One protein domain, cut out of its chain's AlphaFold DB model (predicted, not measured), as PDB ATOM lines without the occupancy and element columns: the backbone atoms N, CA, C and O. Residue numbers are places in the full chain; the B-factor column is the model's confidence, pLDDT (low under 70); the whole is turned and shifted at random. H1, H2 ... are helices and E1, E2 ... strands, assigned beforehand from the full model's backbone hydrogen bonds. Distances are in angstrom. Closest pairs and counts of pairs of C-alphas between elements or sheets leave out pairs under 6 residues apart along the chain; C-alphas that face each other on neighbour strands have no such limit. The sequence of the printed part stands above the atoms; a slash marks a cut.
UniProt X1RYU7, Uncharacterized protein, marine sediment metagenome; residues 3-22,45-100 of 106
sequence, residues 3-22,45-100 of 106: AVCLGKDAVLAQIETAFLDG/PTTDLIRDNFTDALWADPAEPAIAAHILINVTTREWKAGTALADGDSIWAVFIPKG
ATOM      1  N   ALA A   3     -90.678  54.365  43.887       87.00
ATOM      2  CA  ALA A   3     -89.517  53.778  43.225       87.00
ATOM      3  C   ALA A   3     -88.550  53.200  44.267       87.00
ATOM      4  O   ALA A   3     -88.405  53.765  45.355       87.00
ATOM      5  N   VAL A   4     -87.893  52.090  43.941       90.69
ATOM      6  CA  VAL A   4     -86.795  51.518  44.725       90.69
ATOM      7  C   VAL A   4     -85.596  51.244  43.829       90.69
ATOM      8  O   VAL A   4     -85.761  50.819  42.689       90.69
ATOM      9  N   CYS A   5     -84.396  51.485  44.340       93.25
ATOM     10  CA  CYS A   5     -83.162  51.136  43.650       93.25
ATOM     11  C   CYS A   5     -82.927  49.628  43.791       93.25
ATOM     12  O   CYS A   5     -82.782  49.148  44.913       93.25
ATOM     13  N   LEU A   6     -82.910  48.891  42.680       93.88
ATOM     14  CA  LEU A   6     -82.628  47.451  42.675       93.88
ATOM     15  C   LEU A   6     -81.128  47.161  42.633       93.88
ATOM     16  O   LEU A   6     -80.690  46.154  43.182       93.88
ATOM     17  N   GLY A   7     -80.354  48.033  41.987       93.50
ATOM     18  CA  GLY A   7     -78.934  47.836  41.717       93.50
ATOM     19  C   GLY A   7     -78.244  49.141  41.335       93.50
ATOM     20  O   GLY A   7     -78.892  50.084  40.874       93.50
ATOM     21  N   LYS A   8     -76.926  49.196  41.537       94.62
ATOM     22  CA  LYS A   8     -76.088  50.352  41.207       94.62
ATOM     23  C   LYS A   8     -74.680  49.934  40.800       94.62
ATOM     24  O   LYS A   8     -74.264  48.822  41.116       94.62
ATOM     25  N   ASP A   9     -73.960  50.886  40.222       95.06
ATOM     26  CA  ASP A   9     -72.591  50.755  39.727       95.06
ATOM     27  C   ASP A   9     -72.476  49.755  38.565       95.06
ATOM     28  O   ASP A   9     -73.482  49.346  37.982       95.06
ATOM     29  N   ALA A  10     -71.246  49.409  38.173       95.56
ATOM     30  CA  ALA A  10     -71.015  48.557  37.019       95.56
ATOM     31  C   ALA A  10     -71.605  47.150  37.202       95.56
ATOM     32  O   ALA A  10     -71.219  46.397  38.098       95.56
ATOM     33  N   VAL A  11     -72.497  46.783  36.285       94.75
ATOM     34  CA  VAL A  11     -73.135  45.465  36.203       94.75
ATOM     35  C   VAL A  11     -73.154  45.042  34.741       94.75
ATOM     36  O   VAL A  11     -73.513  45.826  33.862       94.75
ATOM     37  N   LEU A  12     -72.754  43.804  34.460       95.69
ATOM     38  CA  LEU A  12     -72.808  43.266  33.104       95.69
ATOM     39  C   LEU A  12     -74.257  42.974  32.698       95.69
ATOM     40  O   LEU A  12     -75.076  42.571  33.520       95.69
ATOM     41  N   ALA A  13     -74.563  43.147  31.412       94.94
ATOM     42  CA  ALA A  13     -75.854  42.738  30.870       94.94
ATOM     43  C   ALA A  13     -76.077  41.230  31.082       94.94
ATOM     44  O   ALA A  13     -75.122  40.452  31.070       94.94
ATOM     45  N   GLN A  14     -77.344  40.838  31.239       96.00
ATOM     46  CA  GLN A  14     -77.815  39.445  31.296       96.00
ATOM     47  C   GLN A  14     -77.242  38.630  32.471       96.00
ATOM     48  O   GLN A  14     -77.362  37.406  32.513       96.00
ATOM     49  N   ILE A  15     -76.651  39.306  33.461       95.81
ATOM     50  CA  ILE A  15     -76.096  38.671  34.654       95.81
ATOM     51  C   ILE A  15     -77.082  38.732  35.821       95.81
ATOM     52  O   ILE A  15     -77.745  39.747  36.045       95.81
ATOM     53  N   GLU A  16     -77.161  37.635  36.573       96.00
ATOM     54  CA  GLU A  16     -77.949  37.546  37.806       96.00
ATOM     55  C   GLU A  16     -77.370  38.498  38.838       96.00
ATOM     56  O   GLU A  16     -76.216  38.365  39.249       96.00
ATOM     57  N   THR A  17     -78.174  39.477  39.238       96.62
ATOM     58  CA  THR A  17     -77.763  40.489  40.200       96.62
ATOM     59  C   THR A  17     -78.756  40.525  41.345       96.62
ATOM     60  O   THR A  17     -79.947  40.754  41.141       96.62
ATOM     61  N   ALA A  18     -78.268  40.306  42.563       97.12
ATOM     62  CA  ALA A  18     -79.083  40.419  43.763       97.12
ATOM     63  C   ALA A  18     -79.583  41.858  43.961       97.12
ATOM     64  O   ALA A  18     -78.906  42.830  43.608       97.12
ATOM     65  N   PHE A  19     -80.766  42.002  44.555       95.50
ATOM     66  CA  PHE A  19     -81.249  43.299  45.017       95.50
ATOM     67  C   PHE A  19     -80.300  43.910  46.045       95.50
ATOM     68  O   PHE A  19     -79.726  43.212  46.880       95.50
ATOM     69  N   LEU A  20     -80.202  45.239  46.029       95.50
ATOM     70  CA  LEU A  20     -79.535  45.982  47.091       95.50
ATOM     71  C   LEU A  20     -80.213  45.765  48.451       95.50
ATOM     72  O   LEU A  20     -81.431  45.574  48.559       95.50
ATOM     73  N   ASP A  21     -79.414  45.889  49.507       93.25
ATOM     74  CA  ASP A  21     -79.919  45.929  50.874       93.25
ATOM     75  C   ASP A  21     -80.955  47.052  51.039       93.25
ATOM     76  O   ASP A  21     -80.768  48.187  50.594       93.25
ATOM     77  N   GLY A  22     -82.067  46.734  51.705       88.44
ATOM     78  CA  GLY A  22     -83.156  47.682  51.954       88.44
ATOM     79  C   GLY A  22     -84.225  47.756  50.859       88.44
ATOM     80  O   GLY A  22     -85.212  48.474  51.045       88.44
ATOM     81  N   PRO A  45     -84.259  59.736  35.070       86.44
ATOM     82  CA  PRO A  45     -83.989  58.538  34.290       86.44
ATOM     83  C   PRO A  45     -83.851  58.874  32.803       86.44
ATOM     84  O   PRO A  45     -84.479  59.810  32.303       86.44
ATOM     85  N   THR A  46     -83.038  58.102  32.088       88.94
ATOM     86  CA  THR A  46     -82.794  58.311  30.648       88.94
ATOM     87  C   THR A  46     -83.363  57.209  29.772       88.94
ATOM     88  O   THR A  46     -83.449  57.371  28.556       88.94
ATOM     89  N   THR A  47     -83.704  56.064  30.355       89.50
ATOM     90  CA  THR A  47     -84.203  54.909  29.611       89.50
ATOM     91  C   THR A  47     -85.225  54.183  30.458       89.50
ATOM     92  O   THR A  47     -84.884  53.659  31.519       89.50
ATOM     93  N   ASP A  48     -86.463  54.160  29.976       90.06
ATOM     94  CA  ASP A  48     -87.502  53.309  30.536       90.06
ATOM     95  C   ASP A  48     -87.194  51.858  30.170       90.06
ATOM     96  O   ASP A  48     -86.888  51.545  29.016       90.06
ATOM     97  N   LEU A  49     -87.258  50.984  31.168       91.25
ATOM     98  CA  LEU A  49     -87.096  49.552  30.992       91.25
ATOM     99  C   LEU A  49     -88.459  48.873  30.981       91.25
ATOM    100  O   LEU A  49     -89.312  49.100  31.845       91.25
ATOM    101  N   ILE A  50     -88.628  47.980  30.017       91.50
ATOM    102  CA  ILE A  50     -89.793  47.117  29.910       91.50
ATOM    103  C   ILE A  50     -89.515  45.867  30.734       91.50
ATOM    104  O   ILE A  50     -88.520  45.175  30.530       91.50
ATOM    105  N   ARG A  51     -90.391  45.577  31.692       91.06
ATOM    106  CA  ARG A  51     -90.316  44.322  32.430       91.06
ATOM    107  C   ARG A  51     -90.856  43.188  31.563       91.06
ATOM    108  O   ARG A  51     -92.015  43.239  31.154       91.06
ATOM    109  N   ASP A  52     -90.049  42.153  31.373       91.06
ATOM    110  CA  ASP A  52     -90.510  40.895  30.796       91.06
ATOM    111  C   ASP A  52     -91.207  40.028  31.848       91.06
ATOM    112  O   ASP A  52     -90.896  40.071  33.044       91.06
ATOM    113  N   ASN A  53     -92.161  39.214  31.391       87.94
ATOM    114  CA  ASN A  53     -92.816  38.234  32.249       87.94
ATOM    115  C   ASN A  53     -91.788  37.205  32.714       87.94
ATOM    116  O   ASN A  53     -91.188  36.499  31.903       87.94
ATOM    117  N   PHE A  54     -91.617  37.097  34.027       88.94
ATOM    118  CA  PHE A  54     -90.707  36.125  34.606       88.94
ATOM    119  C   PHE A  54     -91.195  34.692  34.342       88.94
ATOM    120  O   PHE A  54     -92.358  34.363  34.581       88.94
ATOM    121  N   THR A  55     -90.290  33.828  33.874       94.00
ATOM    122  CA  THR A  55     -90.474  32.369  33.827       94.00
ATOM    123  C   THR A  55     -89.140  31.690  34.116       94.00
ATOM    124  O   THR A  55     -88.096  32.235  33.757       94.00
ATOM    125  N   ASP A  56     -89.157  30.480  34.682       95.44
ATOM    126  CA  ASP A  56     -87.924  29.722  34.958       95.44
ATOM    127  C   ASP A  56     -87.086  29.482  33.691       95.44
ATOM    128  O   ASP A  56     -85.860  29.478  33.746       95.44
ATOM    129  N   ALA A  57     -87.742  29.316  32.537       96.50
ATOM    130  CA  ALA A  57     -87.070  29.115  31.257       96.50
ATOM    131  C   ALA A  57     -86.326  30.377  30.790       96.50
ATOM    132  O   ALA A  57     -85.151  30.283  30.448       96.50
ATOM    133  N   LEU A  58     -86.984  31.544  30.821       95.44
ATOM    134  CA  LEU A  58     -86.345  32.825  30.489       95.44
ATOM    135  C   LEU A  58     -85.258  33.181  31.502       95.44
ATOM    136  O   LEU A  58     -84.228  33.729  31.136       95.44
ATOM    137  N   TRP A  59     -85.466  32.852  32.777       96.12
ATOM    138  CA  TRP A  59     -84.460  33.096  33.800       96.12
ATOM    139  C   TRP A  59     -83.218  32.231  33.603       96.12
ATOM    140  O   TRP A  59     -82.109  32.719  33.776       96.12
ATOM    141  N   ALA A  60     -83.376  30.964  33.225       96.00
ATOM    142  CA  ALA A  60     -82.251  30.063  32.987       96.00
ATOM    143  C   ALA A  60     -81.493  30.348  31.676       96.00
ATOM    144  O   ALA A  60     -80.373  29.859  31.519       96.00
ATOM    145  N   ASP A  61     -82.072  31.106  30.740       97.06
ATOM    146  CA  ASP A  61     -81.422  31.438  29.471       97.06
ATOM    147  C   ASP A  61     -80.358  32.541  29.670       97.06
ATOM    148  O   ASP A  61     -80.690  33.660  30.066       97.06
ATOM    149  N   PRO A  62     -79.066  32.269  29.397       94.94
ATOM    150  CA  PRO A  62     -78.014  33.276  29.517       94.94
ATOM    151  C   PRO A  62     -78.092  34.382  28.452       94.94
ATOM    152  O   PRO A  62     -77.382  35.376  28.579       94.94
ATOM    153  N   ALA A  63     -78.889  34.211  27.394       95.81
ATOM    154  CA  ALA A  63     -79.107  35.223  26.364       95.81
ATOM    155  C   ALA A  63     -80.285  36.165  26.677       95.81
ATOM    156  O   ALA A  63     -80.542  37.086  25.899       95.81
ATOM    157  N   GLU A  64     -80.987  35.959  27.795       95.88
ATOM    158  CA  GLU A  64     -82.117  36.783  28.215       95.88
ATOM    159  C   GLU A  64     -81.729  37.784  29.333       95.88
ATOM    160  O   GLU A  64     -80.913  37.465  30.205       95.88
ATOM    161  N   PRO A  65     -82.300  39.008  29.355       95.62
ATOM    162  CA  PRO A  65     -83.225  39.563  28.364       95.62
ATOM    163  C   PRO A  65     -82.537  39.822  27.016       95.62
ATOM    164  O   PRO A  65     -81.453  40.411  26.966       95.62
ATOM    165  N   ALA A  66     -83.176  39.418  25.918       94.12
ATOM    166  CA  ALA A  66     -82.624  39.549  24.567       94.12
ATOM    167  C   ALA A  66     -82.627  41.000  24.043       94.12
ATOM    168  O   ALA A  66     -81.882  41.341  23.121       94.12
ATOM    169  N   ILE A  67     -83.474  41.867  24.611       94.56
ATOM    170  CA  ILE A  67     -83.629  43.270  24.207       94.56
ATOM    171  C   ILE A  67     -82.980  44.178  25.257       94.56
ATOM    172  O   ILE A  67     -83.284  44.092  26.441       94.56
ATOM    173  N   ALA A  68     -82.128  45.111  24.822       91.94
ATOM    174  CA  ALA A  68     -81.344  45.960  25.727       91.94
ATOM    175  C   ALA A  68     -82.192  46.776  26.724       91.94
ATOM    176  O   ALA A  68     -81.802  46.951  27.874       91.94
ATOM    177  N   ALA A  69     -83.366  47.251  26.301       92.38
ATOM    178  CA  ALA A  69     -84.284  48.017  27.145       92.38
ATOM    179  C   ALA A  69     -85.191  47.138  28.029       92.38
ATOM    180  O   ALA A  69     -86.187  47.633  28.550       92.38
ATOM    181  N   HIS A  70     -84.913  45.840  28.160       94.88
ATOM    182  CA  HIS A  70     -85.737  44.925  28.945       94.88
ATOM    183  C   HIS A  70     -85.072  44.521  30.263       94.88
ATOM    184  O   HIS A  70     -83.845  44.537  30.403       94.88
ATOM    185  N   ILE A  71     -85.901  44.149  31.237       94.44
ATOM    186  CA  ILE A  71     -85.481  43.645  32.544       94.44
ATOM    187  C   ILE A  71     -86.324  42.434  32.954       94.44
ATOM    188  O   ILE A  71     -87.553  42.461  32.902       94.44
ATOM    189  N   LEU A  72     -85.654  41.381  33.412       94.88
ATOM    190  CA  LEU A  72     -86.255  40.262  34.127       94.88
ATOM    191  C   LEU A  72     -86.042  40.472  35.622       94.88
ATOM    192  O   LEU A  72     -84.954  40.841  36.065       94.88
ATOM    193  N   ILE A  73     -87.085  40.225  36.405       93.44
ATOM    194  CA  ILE A  73     -87.068  40.375  37.860       93.44
ATOM    195  C   ILE A  73     -87.613  39.085  38.453       93.44
ATOM    196  O   ILE A  73     -88.722  38.682  38.108       93.44
ATOM    197  N   ASN A  74     -86.835  38.466  39.337       93.62
ATOM    198  CA  ASN A  74     -87.251  37.336  40.148       93.62
ATOM    199  C   ASN A  74     -87.468  37.825  41.583       93.62
ATOM    200  O   ASN A  74     -86.519  37.990  42.351       93.62
ATOM    201  N   VAL A  75     -88.722  38.073  41.961       91.12
ATOM    202  CA  VAL A  75     -89.033  38.526  43.326       91.12
ATOM    203  C   VAL A  75     -88.820  37.437  44.380       91.12
ATOM    204  O   VAL A  75     -88.555  37.762  45.534       91.12
ATOM    205  N   THR A  76     -88.891  36.155  44.001       91.19
ATOM    206  CA  THR A  76     -88.721  35.026  44.924       91.19
ATOM    207  C   THR A  76     -87.267  34.871  45.356       91.19
ATOM    208  O   THR A  76     -87.003  34.715  46.547       91.19
ATOM    209  N   THR A  77     -86.321  34.941  44.413       93.81
ATOM    210  CA  THR A  77     -84.880  34.903  44.729       93.81
ATOM    211  C   THR A  77     -84.292  36.282  45.013       93.81
ATOM    212  O   THR A  77     -83.166  36.373  45.492       93.81
ATOM    213  N   ARG A  78     -85.079  37.348  44.811       94.25
ATOM    214  CA  ARG A  78     -84.692  38.752  45.008       94.25
ATOM    215  C   ARG A  78     -83.521  39.165  44.119       94.25
ATOM    216  O   ARG A  78     -82.546  39.767  44.572       94.25
ATOM    217  N   GLU A  79     -83.648  38.848  42.839       95.62
ATOM    218  CA  GLU A  79     -82.630  39.078  41.819       95.62
ATOM    219  C   GLU A  79     -83.235  39.718  40.567       95.62
ATOM    220  O   GLU A  79     -84.443  39.665  40.320       95.62
ATOM    221  N   TRP A  80     -82.383  40.314  39.742       94.94
ATOM    222  CA  TRP A  80     -82.746  40.845  38.432       94.94
ATOM    223  C   TRP A  80     -81.669  40.549  37.383       94.94
ATOM    224  O   TRP A  80     -80.509  40.307  37.714       94.94
ATOM    225  N   LYS A  81     -82.078  40.594  36.111       95.38
ATOM    226  CA  LYS A  81     -81.219  40.602  34.918       95.38
ATOM    227  C   LYS A  81     -81.691  41.713  33.992       95.38
ATOM    228  O   LYS A  81     -82.879  41.769  33.685       95.38
ATOM    229  N   ALA A  82     -80.798  42.573  33.514       95.00
ATOM    230  CA  ALA A  82     -81.138  43.586  32.511       95.00
ATOM    231  C   ALA A  82     -80.472  43.270  31.172       95.00
ATOM    232  O   ALA A  82     -79.341  42.790  31.140       95.00
ATOM    233  N   GLY A  83     -81.148  43.573  30.064       94.88
ATOM    234  CA  GLY A  83     -80.587  43.404  28.722       94.88
ATOM    235  C   GLY A  83     -79.470  44.405  28.398       94.88
ATOM    236  O   GLY A  83     -78.746  44.232  27.420       94.88
ATOM    237  N   THR A  84     -79.308  45.451  29.210       94.12
ATOM    238  CA  THR A  84     -78.232  46.437  29.090       94.12
ATOM    239  C   THR A  84     -77.320  46.406  30.308       94.12
ATOM    240  O   THR A  84     -77.762  46.172  31.432       94.12
ATOM    241  N   ALA A  85     -76.037  46.665  30.070       94.44
ATOM    242  CA  ALA A  85     -75.049  46.815  31.126       94.44
ATOM    243  C   ALA A  85     -75.188  48.187  31.803       94.44
ATOM    244  O   ALA A  85     -75.645  49.150  31.180       94.44
ATOM    245  N   LEU A  86     -74.749  48.260  33.056       93.81
ATOM    246  CA  LEU A  86     -74.594  49.492  33.821       93.81
ATOM    247  C   LEU A  86     -73.124  49.903  33.862       93.81
ATOM    248  O   LEU A  86     -72.241  49.045  33.943       93.81
ATOM    249  N   ALA A  87     -72.867  51.208  33.818       95.12
ATOM    250  CA  ALA A  87     -71.549  51.779  34.053       95.12
ATOM    251  C   ALA A  87     -71.367  52.198  35.524       95.12
ATOM    252  O   ALA A  87     -72.311  52.233  36.314       95.12
ATOM    253  N   ASP A  88     -70.134  52.544  35.899       96.00
ATOM    254  CA  ASP A  88     -69.824  53.030  37.246       96.00
ATOM    255  C   ASP A  88     -70.652  54.278  37.609       96.00
ATOM    256  O   ASP A  88     -70.587  55.323  36.950       96.00
ATOM    257  N   GLY A  89     -71.401  54.175  38.712       93.56
ATOM    258  CA  GLY A  89     -72.326  55.195  39.200       93.56
ATOM    259  C   GLY A  89     -73.726  55.186  38.573       93.56
ATOM    260  O   GLY A  89     -74.557  55.992  38.995       93.56
ATOM    261  N   ASP A  90     -74.018  54.307  37.610       95.50
ATOM    262  CA  ASP A  90     -75.384  54.114  37.115       95.50
ATOM    263  C   ASP A  90     -76.238  53.367  38.150       95.50
ATOM    264  O   ASP A  90     -75.732  52.740  39.082       95.50
ATOM    265  N   SER A  91     -77.559  53.415  38.001       94.25
ATOM    266  CA  SER A  91     -78.476  52.620  38.820       94.25
ATOM    267  C   SER A  91     -79.720  52.186  38.061       94.25
ATOM    268  O   SER A  91     -80.231  52.913  37.206       94.25
ATOM    269  N   ILE A  92     -80.228  51.007  38.416       93.94
ATOM    270  CA  ILE A  92     -81.536  50.517  37.986       93.94
ATOM    271  C   ILE A  92     -82.508  50.675  39.133       93.94
ATOM    272  O   ILE A  92     -82.278  50.227  40.259       93.94
ATOM    273  N   TRP A  93     -83.635  51.280  38.808       92.75
ATOM    274  CA  TRP A  93     -84.724  51.486  39.733       92.75
ATOM    275  C   TRP A  93     -85.962  50.808  39.198       92.75
ATOM    276  O   TRP A  93     -86.237  50.850  38.002       92.75
ATOM    277  N   ALA A  94     -86.720  50.218  40.107       89.44
ATOM    278  CA  ALA A  94     -88.032  49.696  39.819       89.44
ATOM    279  C   ALA A  94     -89.106  50.577  40.451       89.44
ATOM    280  O   ALA A  94     -89.008  50.986  41.608       89.44
ATOM    281  N   VAL A  95     -90.147  50.859  39.683       86.81
ATOM    282  CA  VAL A  95     -91.371  51.506  40.131       86.81
ATOM    283  C   VAL A  95     -92.409  50.443  40.404       86.81
ATOM    284  O   VAL A  95     -92.712  49.624  39.539       86.81
ATOM    285  N   PHE A  96     -93.006  50.527  41.586       85.25
ATOM    286  CA  PHE A  96     -94.085  49.648  42.000       85.25
ATOM    287  C   PHE A  96     -95.387  50.427  41.989       85.25
ATOM    288  O   PHE A  96     -95.515  51.489  42.620       85.25
ATOM    289  N   ILE A  97     -96.347  49.891  41.244       81.88
ATOM    290  CA  ILE A  97     -97.707  50.409  41.166       81.88
ATOM    291  C   ILE A  97     -98.621  49.405  41.875       81.88
ATOM    292  O   ILE A  97     -98.857  48.313  41.331       81.88
ATOM    293  N   PRO A  98     -99.134  49.752  43.071       79.88
ATOM    294  CA  PRO A  98    -100.090  48.919  43.787       79.88
ATOM    295  C   PRO A  98    -101.289  48.600  42.904       79.88
ATOM    296  O   PRO A  98    -101.745  49.451  42.144       79.88
ATOM    297  N   LYS A  99    -101.842  47.394  43.026       79.31
ATOM    298  CA  LYS A  99    -102.968  46.918  42.212       79.31
ATOM    299  C   LYS A  99    -104.158  47.875  42.209       79.31
ATOM    300  O   LYS A  99    -104.750  48.076  41.156       79.31
ATOM    301  N   GLY A 100    -104.465  48.488  43.353       77.81
ATOM    302  CA  GLY A 100    -105.539  49.480  43.478       77.81
ATOM    303  C   GLY A 100    -105.293  50.787  42.715       77.81
ATOM    304  O   GLY A 100    -106.254  51.453  42.345       77.81
TER     305      GLY A 100
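What this domain is: This is residues 3 to 22 and 45 to 100 of the 106 residues of an uncharacterized protein of marine sediment metagenome (UniProt X1RYU7). The domain is a loosely formed, barrel-like ring, in which the sheet of E2, E3 and E4 makes one wall and the antiparallel pair E1 and E5 stands across from it; residues 17 to 18 add a short pairing beside E4, and E5 is near E2 but not its neighbour. H1 is over on the far side of E3 from that pair and only grazes the sheet, while the later part of E5 runs out with Lys 99 and Gly 100 along the longest axis. The printed part has 76 residues, under half of them in named elements, in the order E1, E2, H1, E3, E4, E5, and its class is mostly strand. The larger sheet has the order E2, E3, E4 and is mixed. The whole is compact, with a radius of gyration of the C-alphas of 11.8 A and spans of 36 by 27 by 23 A.

Where its parts are: E1, residues 3 to 8, begins with C-alpha 3 at (-89.517, 53.778, 43.225) and is 14.0 A long from first to last C-alpha. Residues 9 to 22 hold no named element. After the cut, E2 is residues 47 to 51, 12.5 A, and H1 is residues 56 to 60, 6.0 A. E3, residues 70 to 74, is 13.6 A long and begins with C-alpha 70 at (-85.737, 44.925, 28.945). E4 is residues 79 to 82, 10.4 A. E5, residues 91 to 98, is the longest strand at 22.5 A and ends with C-alpha 98 at (-100.090, 48.919, 43.787).

How they stand to each other: In the larger sheet E3 is the inner strand. E3 and E4 are an antiparallel hairpin at 169 degrees, with N 72 and O 81 2.8 A apart, within hydrogen-bond range. E2 and E3 are parallel at 48 degrees, with N 71 and O 50 within range at 2.9 A. The pairing is staggered: E3 pairs with E2 over residues 70 to 71 and with E4 over residues 71 to 74. E2, H1 and E3 form a strand-helix-strand unit, two parallel neighbour strands with a helix between, whose crossover is right-handed. The closest C-alphas of H1 and E3 are those of Trp 59 and Leu 72, 7.4 A apart. Every O i to N i+4 pair of H1 is within hydrogen-bond range. Residues 17 to 18 pair antiparallel with residues 79 to 80 of E4. E1 and E5 are antiparallel at 154 degrees, with N 4 and O 94 within range at 2.8 A. The closest C-alphas of E1 and E4 are those of Leu 6 and Trp 80, 7.9 A apart. E3 and E5 are apart, and so are H1 and E5.

The domain as a whole: The C-alphas of Asp 88 and Gly 100, the two farthest apart, are 36.4 A from each other. Residues 23 to 44 are not printed, and C-alphas 22 and 45 are 20.8 A apart across the cut. Of the links that are printed whole, none is long. The mean pLDDT of the printed part is 92.7, and no printed residue is under 70.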